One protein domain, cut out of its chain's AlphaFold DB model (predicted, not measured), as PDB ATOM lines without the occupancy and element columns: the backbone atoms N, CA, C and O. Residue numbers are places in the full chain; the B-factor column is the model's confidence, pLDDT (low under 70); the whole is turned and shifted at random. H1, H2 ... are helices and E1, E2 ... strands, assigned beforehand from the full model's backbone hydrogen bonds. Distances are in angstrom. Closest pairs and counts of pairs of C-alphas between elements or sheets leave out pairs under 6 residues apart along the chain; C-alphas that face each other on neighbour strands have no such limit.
ATOM      1  N   ASP A 146     197.790 192.950 196.728       92.56
ATOM      2  CA  ASP A 146     196.361 193.265 196.621       92.56
ATOM      3  C   ASP A 146     195.854 193.096 195.180       92.56
ATOM      4  O   ASP A 146     194.787 192.527 194.950       92.56
ATOM      5  N   LEU A 147     196.653 193.534 194.202       94.12
ATOM      6  CA  LEU A 147     196.359 193.382 192.776       94.12
ATOM      7  C   LEU A 147     196.389 191.909 192.364       94.12
ATOM      8  O   LEU A 147     195.504 191.453 191.650       94.12
ATOM      9  N   ARG A 148     197.362 191.149 192.874       94.88
ATOM     10  CA  ARG A 148     197.459 189.704 192.650       94.88
ATOM     11  C   ARG A 148     196.235 188.965 193.176       94.88
ATOM     12  O   ARG A 148     195.684 188.133 192.476       94.88
ATOM     13  N   THR A 149     195.767 189.318 194.369       94.62
ATOM     14  CA  THR A 149     194.565 188.705 194.955       94.62
ATOM     15  C   THR A 149     193.322 188.999 194.107       94.62
ATOM     16  O   THR A 149     192.494 188.114 193.885       94.62
ATOM     17  N   ALA A 150     193.194 190.228 193.594       94.75
ATOM     18  CA  ALA A 150     192.116 190.595 192.677       94.75
ATOM     19  C   ALA A 150     192.210 189.832 191.343       94.75
ATOM     20  O   ALA A 150     191.190 189.350 190.851       94.75
ATOM     21  N   LEU A 151     193.421 189.678 190.799       95.75
ATOM     22  CA  LEU A 151     193.697 188.917 189.582       95.75
ATOM     23  C   LEU A 151     193.354 187.432 189.745       95.75
ATOM     24  O   LEU A 151     192.576 186.913 188.956       95.75
ATOM     25  N   ASP A 152     193.847 186.780 190.799       95.25
ATOM     26  CA  ASP A 152     193.561 185.368 191.093       95.25
ATOM     27  C   ASP A 152     192.042 185.135 191.222       95.25
ATOM     28  O   ASP A 152     191.487 184.172 190.693       95.25
ATOM     29  N   THR A 153     191.335 186.069 191.869       95.19
ATOM     30  CA  THR A 153     189.870 186.010 191.993       95.19
ATOM     31  C   THR A 153     189.178 186.183 190.636       95.19
ATOM     32  O   THR A 153     188.194 185.495 190.349       95.19
ATOM     33  N   ALA A 154     189.685 187.073 189.779       94.94
ATOM     34  CA  ALA A 154     189.173 187.280 188.428       94.94
ATOM     35  C   ALA A 154     189.357 186.034 187.554       94.94
ATOM     36  O   ALA A 154     188.393 185.571 186.944       94.94
ATOM     37  N   CYS A 155     190.553 185.450 187.557       94.94
ATOM     38  CA  CYS A 155     190.880 184.235 186.820       94.94
ATOM     39  C   CYS A 155     190.019 183.045 187.266       94.94
ATOM     40  O   CYS A 155     189.450 182.338 186.430       94.94
ATOM     41  N   ALA A 156     189.813 182.883 188.577       92.81
ATOM     42  CA  ALA A 156     188.915 181.866 189.122       92.81
ATOM     43  C   ALA A 156     187.450 182.086 188.698       92.81
ATOM     44  O   ALA A 156     186.747 181.131 188.353       92.81
ATOM     45  N   THR A 157     186.981 183.336 188.684       92.25
ATOM     46  CA  THR A 157     185.609 183.690 188.275       92.25
ATOM     47  C   THR A 157     185.383 183.424 186.787       92.25
ATOM     48  O   THR A 157     184.371 182.836 186.407       92.25
ATOM     49  N   VAL A 158     186.354 183.788 185.943       92.06
ATOM     50  CA  VAL A 158     186.339 183.505 184.500       92.06
ATOM     51  C   VAL A 158     186.352 181.997 184.241       92.06
ATOM     52  O   VAL A 158     185.524 181.498 183.480       92.06
ATOM     53  N   SER A 159     187.222 181.251 184.925       91.00
ATOM     54  CA  SER A 159     187.339 179.795 184.767       91.00
ATOM     55  C   SER A 159     186.095 179.035 185.226       91.00
ATOM     56  O   SER A 159     185.739 178.024 184.622       91.00
ATOM     57  N   SER A 160     185.418 179.516 186.270       87.31
ATOM     58  CA  SER A 160     184.174 178.928 186.788       87.31
ATOM     59  C   SER A 160     182.906 179.453 186.103       87.31
ATOM     60  O   SER A 160     181.812 178.981 186.412       87.31
ATOM     61  N   GLN A 161     183.035 180.403 185.170       85.38
ATOM     62  CA  GLN A 161     181.919 181.042 184.458       85.38
ATOM     63  C   GLN A 161     180.873 181.673 185.401       85.38
ATOM     64  O   GLN A 161     179.675 181.677 185.112       85.38
ATOM     65  N   GLN A 162     181.319 182.190 186.549       85.38
ATOM     66  CA  GLN A 162     180.464 182.855 187.537       85.38
ATOM     67  C   GLN A 162     180.326 184.356 187.252       85.38
ATOM     68  O   GLN A 162     181.093 184.934 186.493       85.38
ATOM     69  N   SER A 163     179.343 185.011 187.873       86.31
ATOM     70  CA  SER A 163     179.187 186.468 187.763       86.31
ATOM     71  C   SER A 163     180.383 187.198 188.392       86.31
ATOM     72  O   SER A 163     180.769 186.920 189.528       86.31
ATOM     73  N   ALA A 164     180.940 188.158 187.648       89.50
ATOM     74  CA  ALA A 164     182.061 189.001 188.064       89.50
ATOM     75  C   ALA A 164     181.624 190.404 188.526       89.50
ATOM     76  O   ALA A 164     182.455 191.307 188.615       89.50
ATOM     77  N   ASP A 165     180.338 190.614 188.830       89.44
ATOM     78  CA  ASP A 165     179.756 191.939 189.107       89.44
ATOM     79  C   ASP A 165     180.498 192.688 190.222       89.44
ATOM     80  O   ASP A 165     180.706 193.895 190.146       89.44
ATOM     81  N   SER A 166     180.940 191.961 191.249       91.44
ATOM     82  CA  SER A 166     181.683 192.525 192.374       91.44
ATOM     83  C   SER A 166     183.142 192.840 192.046       91.44
ATOM     84  O   SER A 166     183.770 193.569 192.808       91.44
ATOM     85  N   LEU A 167     183.705 192.310 190.961       93.12
ATOM     86  CA  LEU A 167     185.099 192.517 190.548       93.12
ATOM     87  C   LEU A 167     185.241 193.675 189.562       93.12
ATOM     88  O   LEU A 167     186.289 194.323 189.522       93.12
ATOM     89  N   MET A 168     184.187 193.950 188.797       95.31
ATOM     90  CA  MET A 168     184.161 195.035 187.825       95.31
ATOM     91  C   MET A 168     184.062 196.401 188.511       95.31
ATOM     92  O   MET A 168     183.478 196.552 189.586       95.31
ATOM     93  N   ALA A 169     184.649 197.413 187.882       94.06
ATOM     94  CA  ALA A 169     184.451 198.804 188.254       94.06
ATOM     95  C   ALA A 169     183.024 199.270 187.913       94.06
ATOM     96  O   ALA A 169     182.354 198.712 187.037       94.06
ATOM     97  N   ASP A 170     182.567 200.323 188.592       91.38
ATOM     98  CA  ASP A 170     181.235 200.883 188.372       91.38
ATOM     99  C   ASP A 170     181.074 201.340 186.914       91.38
ATOM    100  O   ASP A 170     181.876 202.107 186.387       91.38
ATOM    101  N   GLY A 171     180.025 200.854 186.246       90.75
ATOM    102  CA  GLY A 171     179.768 201.149 184.832       90.75
ATOM    103  C   GLY A 171     180.556 200.295 183.829       90.75
ATOM    104  O   GLY A 171     180.274 200.386 182.639       90.75
ATOM    105  N   CYS A 172     181.462 199.419 184.277       93.31
ATOM    106  CA  CYS A 172     182.281 198.561 183.408       93.31
ATOM    107  C   CYS A 172     181.733 197.136 183.221       93.31
ATOM    108  O   CYS A 172     182.321 196.345 182.489       93.31
ATOM    109  N   LEU A 173     180.590 196.795 183.831       93.38
ATOM    110  CA  LEU A 173     179.997 195.449 183.752       93.38
ATOM    111  C   LEU A 173     179.797 194.960 182.306       93.38
ATOM    112  O   LEU A 173     179.962 193.778 182.015       93.38
ATOM    113  N   PHE A 174     179.475 195.875 181.387       93.06
ATOM    114  CA  PHE A 174     179.279 195.540 179.977       93.06
ATOM    115  C   PHE A 174     180.531 194.913 179.342       93.06
ATOM    116  O   PHE A 174     180.384 194.055 178.479       93.06
ATOM    117  N   SER A 175     181.742 195.291 179.777       94.31
ATOM    118  CA  SER A 175     182.984 194.717 179.247       94.31
ATOM    119  C   SER A 175     183.077 193.228 179.564       94.31
ATOM    120  O   SER A 175     183.442 192.451 178.690       94.31
ATOM    121  N   TYR A 176     182.660 192.812 180.764       94.00
ATOM    122  CA  TYR A 176     182.620 191.397 181.128       94.00
ATOM    123  C   TYR A 176     181.597 190.620 180.288       94.00
ATOM    124  O   TYR A 176     181.868 189.511 179.835       94.00
ATOM    125  N   VAL A 177     180.428 191.215 180.035       93.00
ATOM    126  CA  VAL A 177     179.387 190.591 179.204       93.00
ATOM    127  C   VAL A 177     179.860 190.415 177.758       93.00
ATOM    128  O   VAL A 177     179.666 189.339 177.197       93.00
ATOM    129  N   LEU A 178     180.496 191.436 177.173       94.56
ATOM    130  CA  LEU A 178     181.086 191.351 175.833       94.56
ATOM    131  C   LEU A 178     182.193 190.297 175.787       94.56
ATOM    132  O   LEU A 178     182.171 189.433 174.919       94.56
ATOM    133  N   PHE A 179     183.081 190.295 176.782       95.44
ATOM    134  CA  PHE A 179     184.125 189.286 176.916       95.44
ATOM    135  C   PHE A 179     183.558 187.860 176.931       95.44
ATOM    136  O   PHE A 179     184.093 186.991 176.254       95.44
ATOM    137  N   LEU A 180     182.465 187.594 177.656       92.81
ATOM    138  CA  LEU A 180     181.844 186.264 177.672       92.81
ATOM    139  C   LEU A 180     181.248 185.859 176.314       92.81
ATOM    140  O   LEU A 180     181.233 184.670 175.986       92.81
ATOM    141  N   ASP A 181     180.729 186.813 175.543       93.38
ATOM    142  CA  ASP A 181     180.214 186.558 174.194       93.38
ATOM    143  C   ASP A 181     181.352 186.293 173.196       93.38
ATOM    144  O   ASP A 181     181.320 185.304 172.453       93.38
ATOM    145  N   ASP A 182     182.413 187.098 173.265       94.88
ATOM    146  CA  ASP A 182     183.646 186.912 172.497       94.88
ATOM    147  C   ASP A 182     184.327 185.591 172.854       94.88
ATOM    148  O   ASP A 182     184.820 184.884 171.976       94.88
ATOM    149  N   LEU A 183     184.296 185.201 174.130       93.94
ATOM    150  CA  LEU A 183     184.829 183.929 174.601       93.94
ATOM    151  C   LEU A 183     184.070 182.756 173.981       93.94
ATOM    152  O   LEU A 183     184.693 181.841 173.449       93.94
ATOM    153  N   LYS A 184     182.732 182.789 173.979       93.06
ATOM    154  CA  LYS A 184     181.900 181.741 173.357       93.06
ATOM    155  C   LYS A 184     182.125 181.659 171.852       93.06
ATOM    156  O   LYS A 184     182.285 180.566 171.301       93.06
ATOM    157  N   THR A 185     182.140 182.809 171.188       94.12
ATOM    158  CA  THR A 185     182.318 182.902 169.739       94.12
ATOM    159  C   THR A 185     183.720 182.454 169.331       94.12
ATOM    160  O   THR A 185     183.867 181.599 168.452       94.12
ATOM    161  N   GLY A 186     184.745 182.961 170.013       93.69
ATOM    162  CA  GLY A 186     186.148 182.613 169.806       93.69
ATOM    163  C   GLY A 186     186.439 181.148 170.116       93.69
ATOM    164  O   GLY A 186     187.154 180.502 169.351       93.69
ATOM    165  N   TRP A 187     185.809 180.577 171.148       93.69
ATOM    166  CA  TRP A 187     185.917 179.152 171.463       93.69
ATOM    167  C   TRP A 187     185.405 178.285 170.315       93.69
ATOM    168  O   TRP A 187     186.090 177.360 169.882       93.69
ATOM    169  N   LYS A 188     184.231 178.609 169.763       93.19
ATOM    170  CA  LYS A 188     183.648 177.859 168.644       93.19
ATOM    171  C   LYS A 188     184.467 177.977 167.366       93.19
ATOM    172  O   LYS A 188     184.673 176.981 166.676       93.19
ATOM    173  N   GLN A 189     184.954 179.174 167.053       93.50
ATOM    174  CA  GLN A 189     185.814 179.406 165.890       93.50
ATOM    175  C   GLN A 189     187.164 178.692 166.031       93.50
ATOM    176  O   GLN A 189     187.639 178.064 165.083       93.50
ATOM    177  N   THR A 190     187.759 178.740 167.223       92.75
ATOM    178  CA  THR A 190     189.083 178.172 167.479       92.75
ATOM    179  C   THR A 190     189.015 176.672 167.665       92.75
ATOM    180  O   THR A 190     189.802 175.980 167.051       92.75
ATOM    181  N   PHE A 191     188.099 176.114 168.442       91.31
ATOM    182  CA  PHE A 191     188.111 174.680 168.761       91.31
ATOM    183  C   PHE A 191     187.074 173.859 167.989       91.31
ATOM    184  O   PHE A 191     187.074 172.637 168.099       91.31
ATOM    185  N   GLY A 192     186.213 174.502 167.193       90.06
ATOM    186  CA  GLY A 192     185.214 173.829 166.352       90.06
ATOM    187  C   GLY A 192     184.037 173.217 167.118       90.06
ATOM    188  O   GLY A 192     183.229 172.506 166.526       90.06
ATOM    189  N   GLU A 193     183.925 173.490 168.417       89.75
ATOM    190  CA  GLU A 193     182.901 172.953 169.313       89.75
ATOM    191  C   GLU A 193     182.303 174.076 170.156       89.75
ATOM    192  O   GLU A 193     182.926 175.119 170.344       89.75
ATOM    193  N   ASP A 194     181.099 173.869 170.682       90.00
ATOM    194  CA  ASP A 194     180.505 174.828 171.608       90.00
ATOM    195  C   ASP A 194     181.265 174.827 172.949       90.00
ATOM    196  O   ASP A 194     181.819 173.811 173.378       90.00
ATOM    197  N   MET A 195     181.323 175.992 173.597       89.31
ATOM    198  CA  MET A 195     181.991 176.150 174.889       89.31
ATOM    199  C   MET A 195     181.330 175.240 175.941       89.31
ATOM    200  O   MET A 195     180.097 175.232 176.030       89.31
ATOM    201  N   PHE A 204     189.160 176.381 182.145       91.75
ATOM    202  CA  PHE A 204     190.607 176.415 181.984       91.75
ATOM    203  C   PHE A 204     191.288 175.524 183.024       91.75
ATOM    204  O   PHE A 204     190.839 175.404 184.165       91.75
ATOM    205  N   THR A 205     192.368 174.868 182.609       90.81
ATOM    206  CA  THR A 205     193.161 173.943 183.428       90.81
ATOM    207  C   THR A 205     194.323 174.628 184.138       90.81
ATOM    208  O   THR A 205     194.842 174.082 185.108       90.81
ATOM    209  N   GLY A 206     194.736 175.798 183.655       92.50
ATOM    210  CA  GLY A 206     195.839 176.567 184.213       92.50
ATOM    211  C   GLY A 206     195.836 178.003 183.707       92.50
ATOM    212  O   GLY A 206     195.154 178.337 182.737       92.50
ATOM    213  N   GLU A 207     196.614 178.840 184.380       95.06
ATOM    214  CA  GLU A 207     196.762 180.257 184.078       95.06
ATOM    215  C   GLU A 207     198.214 180.696 184.288       95.06
ATOM    216  O   GLU A 207     198.874 180.290 185.247       95.06
ATOM    217  N   ILE A 208     198.727 181.503 183.360       94.50
ATOM    218  CA  ILE A 208     200.088 182.044 183.388       94.50
ATOM    219  C   ILE A 208     199.998 183.563 183.333       94.50
ATOM    220  O   ILE A 208     199.386 184.122 182.423       94.50
ATOM    221  N   TYR A 209     200.642 184.229 184.288       94.69
ATOM    222  CA  TYR A 209     200.694 185.687 184.354       94.69
ATOM    223  C   TYR A 209     201.952 186.212 183.682       94.69
ATOM    224  O   TYR A 209     203.059 185.728 183.935       94.69
ATOM    225  N   GLY A 210     201.778 187.226 182.847       92.88
ATOM    226  CA  GLY A 210     202.886 187.995 182.311       92.88
ATOM    227  C   GLY A 210     203.232 189.197 183.173       92.88
ATOM    228  O   GLY A 210     202.549 189.530 184.144       92.88
ATOM    229  N   ALA A 211     204.309 189.867 182.777       92.12
ATOM    230  CA  ALA A 211     204.700 191.128 183.374       92.12
ATOM    231  C   ALA A 211     203.603 192.188 183.171       92.12
ATOM    232  O   ALA A 211     203.094 192.323 182.053       92.12
ATOM    233  N   GLU A 225     195.171 178.345 179.905       94.12
ATOM    234  CA  GLU A 225     195.419 177.065 179.255       94.12
ATOM    235  C   GLU A 225     194.184 176.175 179.361       94.12
ATOM    236  O   GLU A 225     193.529 176.099 180.402       94.12
ATOM    237  N   CYS A 226     193.873 175.454 178.291       90.44
ATOM    238  CA  CYS A 226     192.888 174.383 178.297       90.44
ATOM    239  C   CYS A 226     193.461 173.161 177.572       90.44
ATOM    240  O   CYS A 226     194.410 173.261 176.798       90.44
ATOM    241  N   GLY A 227     192.854 171.986 177.750       87.00
ATOM    242  CA  GLY A 227     193.341 170.760 177.099       87.00
ATOM    243  C   GLY A 227     193.400 170.818 175.560       87.00
ATOM    244  O   GLY A 227     194.019 169.953 174.947       87.00
ATOM    245  N   LYS A 228     192.768 171.819 174.930       88.44
ATOM    246  CA  LYS A 228     192.738 172.016 173.471       88.44
ATOM    247  C   LYS A 228     193.667 173.130 172.972       88.44
ATOM    248  O   LYS A 228     193.864 173.245 171.761       88.44
ATOM    249  N   GLY A 229     194.238 173.947 173.855       92.62
ATOM    250  CA  GLY A 229     195.019 175.120 173.467       92.62
ATOM    251  C   GLY A 229     195.078 176.181 174.557       92.62
ATOM    252  O   GLY A 229     195.163 175.861 175.739       92.62
ATOM    253  N   TYR A 230     195.052 177.447 174.157       94.44
ATOM    254  CA  TYR A 230     195.109 178.573 175.078       94.44
ATOM    255  C   TYR A 230     194.345 179.798 174.563       94.44
ATOM    256  O   TYR A 230     194.092 179.941 173.361       94.44
ATOM    257  N   ALA A 231     194.013 180.689 175.492       95.31
ATOM    258  CA  ALA A 231     193.493 182.023 175.229       95.31
ATOM    259  C   ALA A 231     194.347 183.051 175.978       95.31
ATOM    260  O   ALA A 231     194.471 182.982 177.201       95.31
ATOM    261  N   ASP A 232     194.927 183.996 175.248       95.75
ATOM    262  CA  ASP A 232     195.624 185.145 175.817       95.75
ATOM    263  C   ASP A 232     194.611 186.260 176.048       95.75
ATOM    264  O   ASP A 232     193.976 186.750 175.111       95.75
ATOM    265  N   VAL A 233     194.467 186.650 177.305       96.75
ATOM    266  CA  VAL A 233     193.507 187.638 177.782       96.75
ATOM    267  C   VAL A 233     194.267 188.760 178.468       96.75
ATOM    268  O   VAL A 233     195.156 188.516 179.278       96.75
ATOM    269  N   LEU A 234     193.919 189.998 178.157       95.94
ATOM    270  CA  LEU A 234     194.467 191.180 178.800       95.94
ATOM    271  C   LEU A 234     193.432 191.739 179.773       95.94
ATOM    272  O   LEU A 234     192.311 192.071 179.381       95.94
ATOM    273  N   PHE A 235     193.809 191.821 181.046       96.25
ATOM    274  CA  PHE A 235     192.993 192.436 182.085       96.25
ATOM    275  C   PHE A 235     193.473 193.851 182.364       96.25
ATOM    276  O   PHE A 235     194.662 194.065 182.590       96.25
ATOM    277  N   TYR A 236     192.537 194.787 182.437       96.19
ATOM    278  CA  TYR A 236     192.791 196.169 182.816       96.19
ATOM    279  C   TYR A 236     192.252 196.409 184.221       96.19
ATOM    280  O   TYR A 236     191.051 196.260 184.474       96.19
ATOM    281  N   PHE A 237     193.137 196.775 185.145       95.88
ATOM    282  CA  PHE A 237     192.796 197.074 186.528       95.88
ATOM    283  C   PHE A 237     192.991 198.550 186.837       95.88
ATOM    284  O   PHE A 237     194.063 199.115 186.623       95.88
ATOM    285  N   ILE A 238     191.970 199.125 187.464       94.31
ATOM    286  CA  ILE A 238     192.005 200.466 188.031       94.31
ATOM    287  C   ILE A 238     192.061 200.377 189.550       94.31
ATOM    288  O   ILE A 238     191.450 199.500 190.177       94.31
ATOM    289  N   LYS A 239     192.778 201.312 190.167       91.81
ATOM    290  CA  LYS A 239     192.792 201.432 191.622       91.81
ATOM    291  C   LYS A 239     191.486 202.066 192.096       91.81
ATOM    292  O   LYS A 239     191.154 203.180 191.703       91.81
ATOM    293  N   ASN A 240     190.761 201.380 192.975       87.56
ATOM    294  CA  ASN A 240     189.515 201.866 193.563       87.56
ATOM    295  C   ASN A 240     189.624 201.843 195.095       87.56
ATOM    296  O   ASN A 240     189.496 200.798 195.739       87.56
ATOM    297  N   GLY A 241     189.924 203.004 195.682       85.75
ATOM    298  CA  GLY A 241     190.195 203.131 197.113       85.75
ATOM    299  C   GLY A 241     191.422 202.316 197.534       85.75
ATOM    300  O   GLY A 241     192.538 202.581 197.084       85.75
ATOM    301  N   SER A 242     191.213 201.335 198.417       82.00
ATOM    302  CA  SER A 242     192.258 200.424 198.900       82.00
ATOM    303  C   SER A 242     192.405 199.144 198.072       82.00
ATOM    304  O   SER A 242     193.260 198.332 198.399       82.00
ATOM    305  N   GLY A 243     191.570 198.927 197.055       90.69
ATOM    306  CA  GLY A 243     191.583 197.710 196.244       90.69
ATOM    307  C   GLY A 243     191.735 197.987 194.752       90.69
ATOM    308  O   GLY A 243     191.879 199.131 194.318       90.69
ATOM    309  N   TYR A 244     191.659 196.915 193.970       94.56
ATOM    310  CA  TYR A 244     191.699 196.953 192.513       94.56
ATOM    311  C   TYR A 244     190.388 196.411 191.946       94.56
ATOM    312  O   TYR A 244     189.813 195.460 192.483       94.56
ATOM    313  N   LYS A 245     189.896 197.046 190.883       95.56
ATOM    314  CA  LYS A 245     188.700 196.635 190.139       95.56
ATOM    315  C   LYS A 245     189.030 196.551 188.663       95.56
ATOM    316  O   LYS A 245     189.900 197.273 188.185       95.56
ATOM    317  N   ILE A 246     188.315 195.694 187.953       96.44
ATOM    318  CA  ILE A 246     188.518 195.487 186.525       96.44
ATOM    319  C   ILE A 246     187.729 196.543 185.750       96.44
ATOM    320  O   ILE A 246     186.509 196.644 185.903       96.44
ATOM    321  N   SER A 247     188.407 197.331 184.921       95.50
ATOM    322  CA  SER A 247     187.762 198.279 184.004       95.50
ATOM    323  C   SER A 247     187.426 197.636 182.662       95.50
ATOM    324  O   SER A 247     186.371 197.924 182.097       95.50
ATOM    325  N   GLN A 248     188.296 196.751 182.173       95.62
ATOM    326  CA  GLN A 248     188.153 196.084 180.884       95.62
ATOM    327  C   GLN A 248     188.826 194.705 180.889       95.62
ATOM    328  O   GLN A 248     189.806 194.474 181.599       95.62
ATOM    329  N   ILE A 249     188.291 193.788 180.084       96.19
ATOM    330  CA  ILE A 249     188.876 192.474 179.794       96.19
ATOM    331  C   ILE A 249     188.785 192.249 178.289       96.19
ATOM    332  O   ILE A 249     187.724 192.462 177.703       96.19
ATOM    333  N   GLU A 250     189.876 191.813 177.669       95.06
ATOM    334  CA  GLU A 250     189.948 191.623 176.222       95.06
ATOM    335  C   GLU A 250     190.695 190.342 175.860       95.06
ATOM    336  O   GLU A 250     191.743 190.046 176.427       95.06
ATOM    337  N   ILE A 251     190.180 189.593 174.886       96.00
ATOM    338  CA  ILE A 251     190.881 188.431 174.333       96.00
ATOM    339  C   ILE A 251     191.791 188.914 173.205       96.00
ATOM    340  O   ILE A 251     191.314 189.348 172.161       96.00
ATOM    341  N   GLN A 252     193.101 188.807 173.404       94.44
ATOM    342  CA  GLN A 252     194.108 189.264 172.445       94.44
ATOM    343  C   GLN A 252     194.406 188.206 171.384       94.44
ATOM    344  O   GLN A 252     194.567 188.508 170.200       94.44
ATOM    345  N   ARG A 253     194.510 186.943 171.804       93.44
ATOM    346  CA  ARG A 253     194.932 185.858 170.918       93.44
ATOM    347  C   ARG A 253     194.365 184.522 171.361       93.44
ATOM    348  O   ARG A 253     194.274 184.222 172.544       93.44
ATOM    349  N   TRP A 254     194.069 183.687 170.376       94.12
ATOM    350  CA  TRP A 254     193.777 182.275 170.565       94.12
ATOM    351  C   TRP A 254     194.912 181.425 170.003       94.12
ATOM    352  O   TRP A 254     195.548 181.797 169.012       94.12
ATOM    353  N   GLY A 255     195.144 180.264 170.604       91.75
ATOM    354  CA  GLY A 255     196.053 179.266 170.058       91.75
ATOM    355  C   GLY A 255     195.553 177.854 170.304       91.75
ATOM    356  O   GLY A 255     194.925 177.566 171.321       91.75
ATOM    357  N   ARG A 256     195.838 176.954 169.363       90.31
ATOM    358  CA  ARG A 256     195.552 175.526 169.511       90.31
ATOM    359  C   ARG A 256     196.785 174.770 169.990       90.31
ATOM    360  O   ARG A 256     197.912 175.113 169.636       90.31
TER     361      ARG A 256
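AT A GLANCE: This is residues 146 to 195, 204 to 211 and 225 to 256 of the 260 residues of an uncharacterized protein of Treponema sp (UniProt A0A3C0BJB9). A long two-stranded hairpin, E2 and E3, makes a wall along the longest axis, with H2 running side by side with E3 and H1 packing slantwise near the end where the hairpin turns. E1 is a short strand near E2 and beside H1, where the C-alphas of Glu 207 and Cys 155 are 7.6 A apart. The printed part has 90 residues, with two named helices and three named strands in the order H1, H2, E1, E2, E3; the sheet is E2 - E3, antiparallel, and the class is mixed, helices and strands. The whole is compact, with a radius of gyration of the C-alphas of 13.2 A, and elongated, spanning 43 by 25 by 20 A.

IN THESE COORDINATES: H1 is residues 146 to 160, 21.2 A from first to last C-alpha, beginning at C-alpha 146 (196.361, 193.265, 196.621). H2 is residues 173 to 191, 26.9 A long, beginning at C-alpha 173 (179.997, 195.449, 183.752). E1 is residues 206 to 209. E2 is residues 229 to 240, 33.9 A long. E3 is residues 243 to 256, 35.0 A long, ending at C-alpha 256 (195.552, 175.526, 169.511); it bends by 66 degrees at residue 247.

HOW THE PARTS SIT: E2 and E3 form a hairpin of antiparallel neighbours, with 164 degrees between their N-to-C directions. N 230 and O 255 are 2.8 A apart and N 245 and O 238 are 3.0 A apart, both within hydrogen-bond range. H2 and E3 touch, with 15 pairs of C-alphas within 8 A, the closest being those of Ser 175 and Gln 248 at 5.6 A. H1 and E3 touch too, with 7 such pairs, the closest being the C-alphas of Leu 147 and Tyr 244 at 5.9 A. H1 and H2 are apart. H1 and H2 are each near E2. H1 and E1 have 1 pair of C-alphas within 8 A, those of Cys 155 and Glu 207 at 7.6 A. E1 pairs with no named strand and is near E2, but it is apart from E3. Residues 225 to 226 pair with residues 229 to 230 of E2, antiparallel. In H1 and H2 every O i to N i+4 pair is within hydrogen-bond range.

THE WHOLE: The two C-alphas farthest apart are those of Gly 192 and Gly 241, 42.8 A. Residues 196 to 203 are not printed, with 11.2 A from C-alpha 195 to C-alpha 204. Residues 212 to 224 are not printed either, with 17.3 A from C-alpha 211 to C-alpha 225. Of the links that are printed whole, H1 to H2 is long, with 12 residues, and E2 to E3 is tight, with 2. The mean pLDDT of the printed part is 92.8, and no printed residue is under 70.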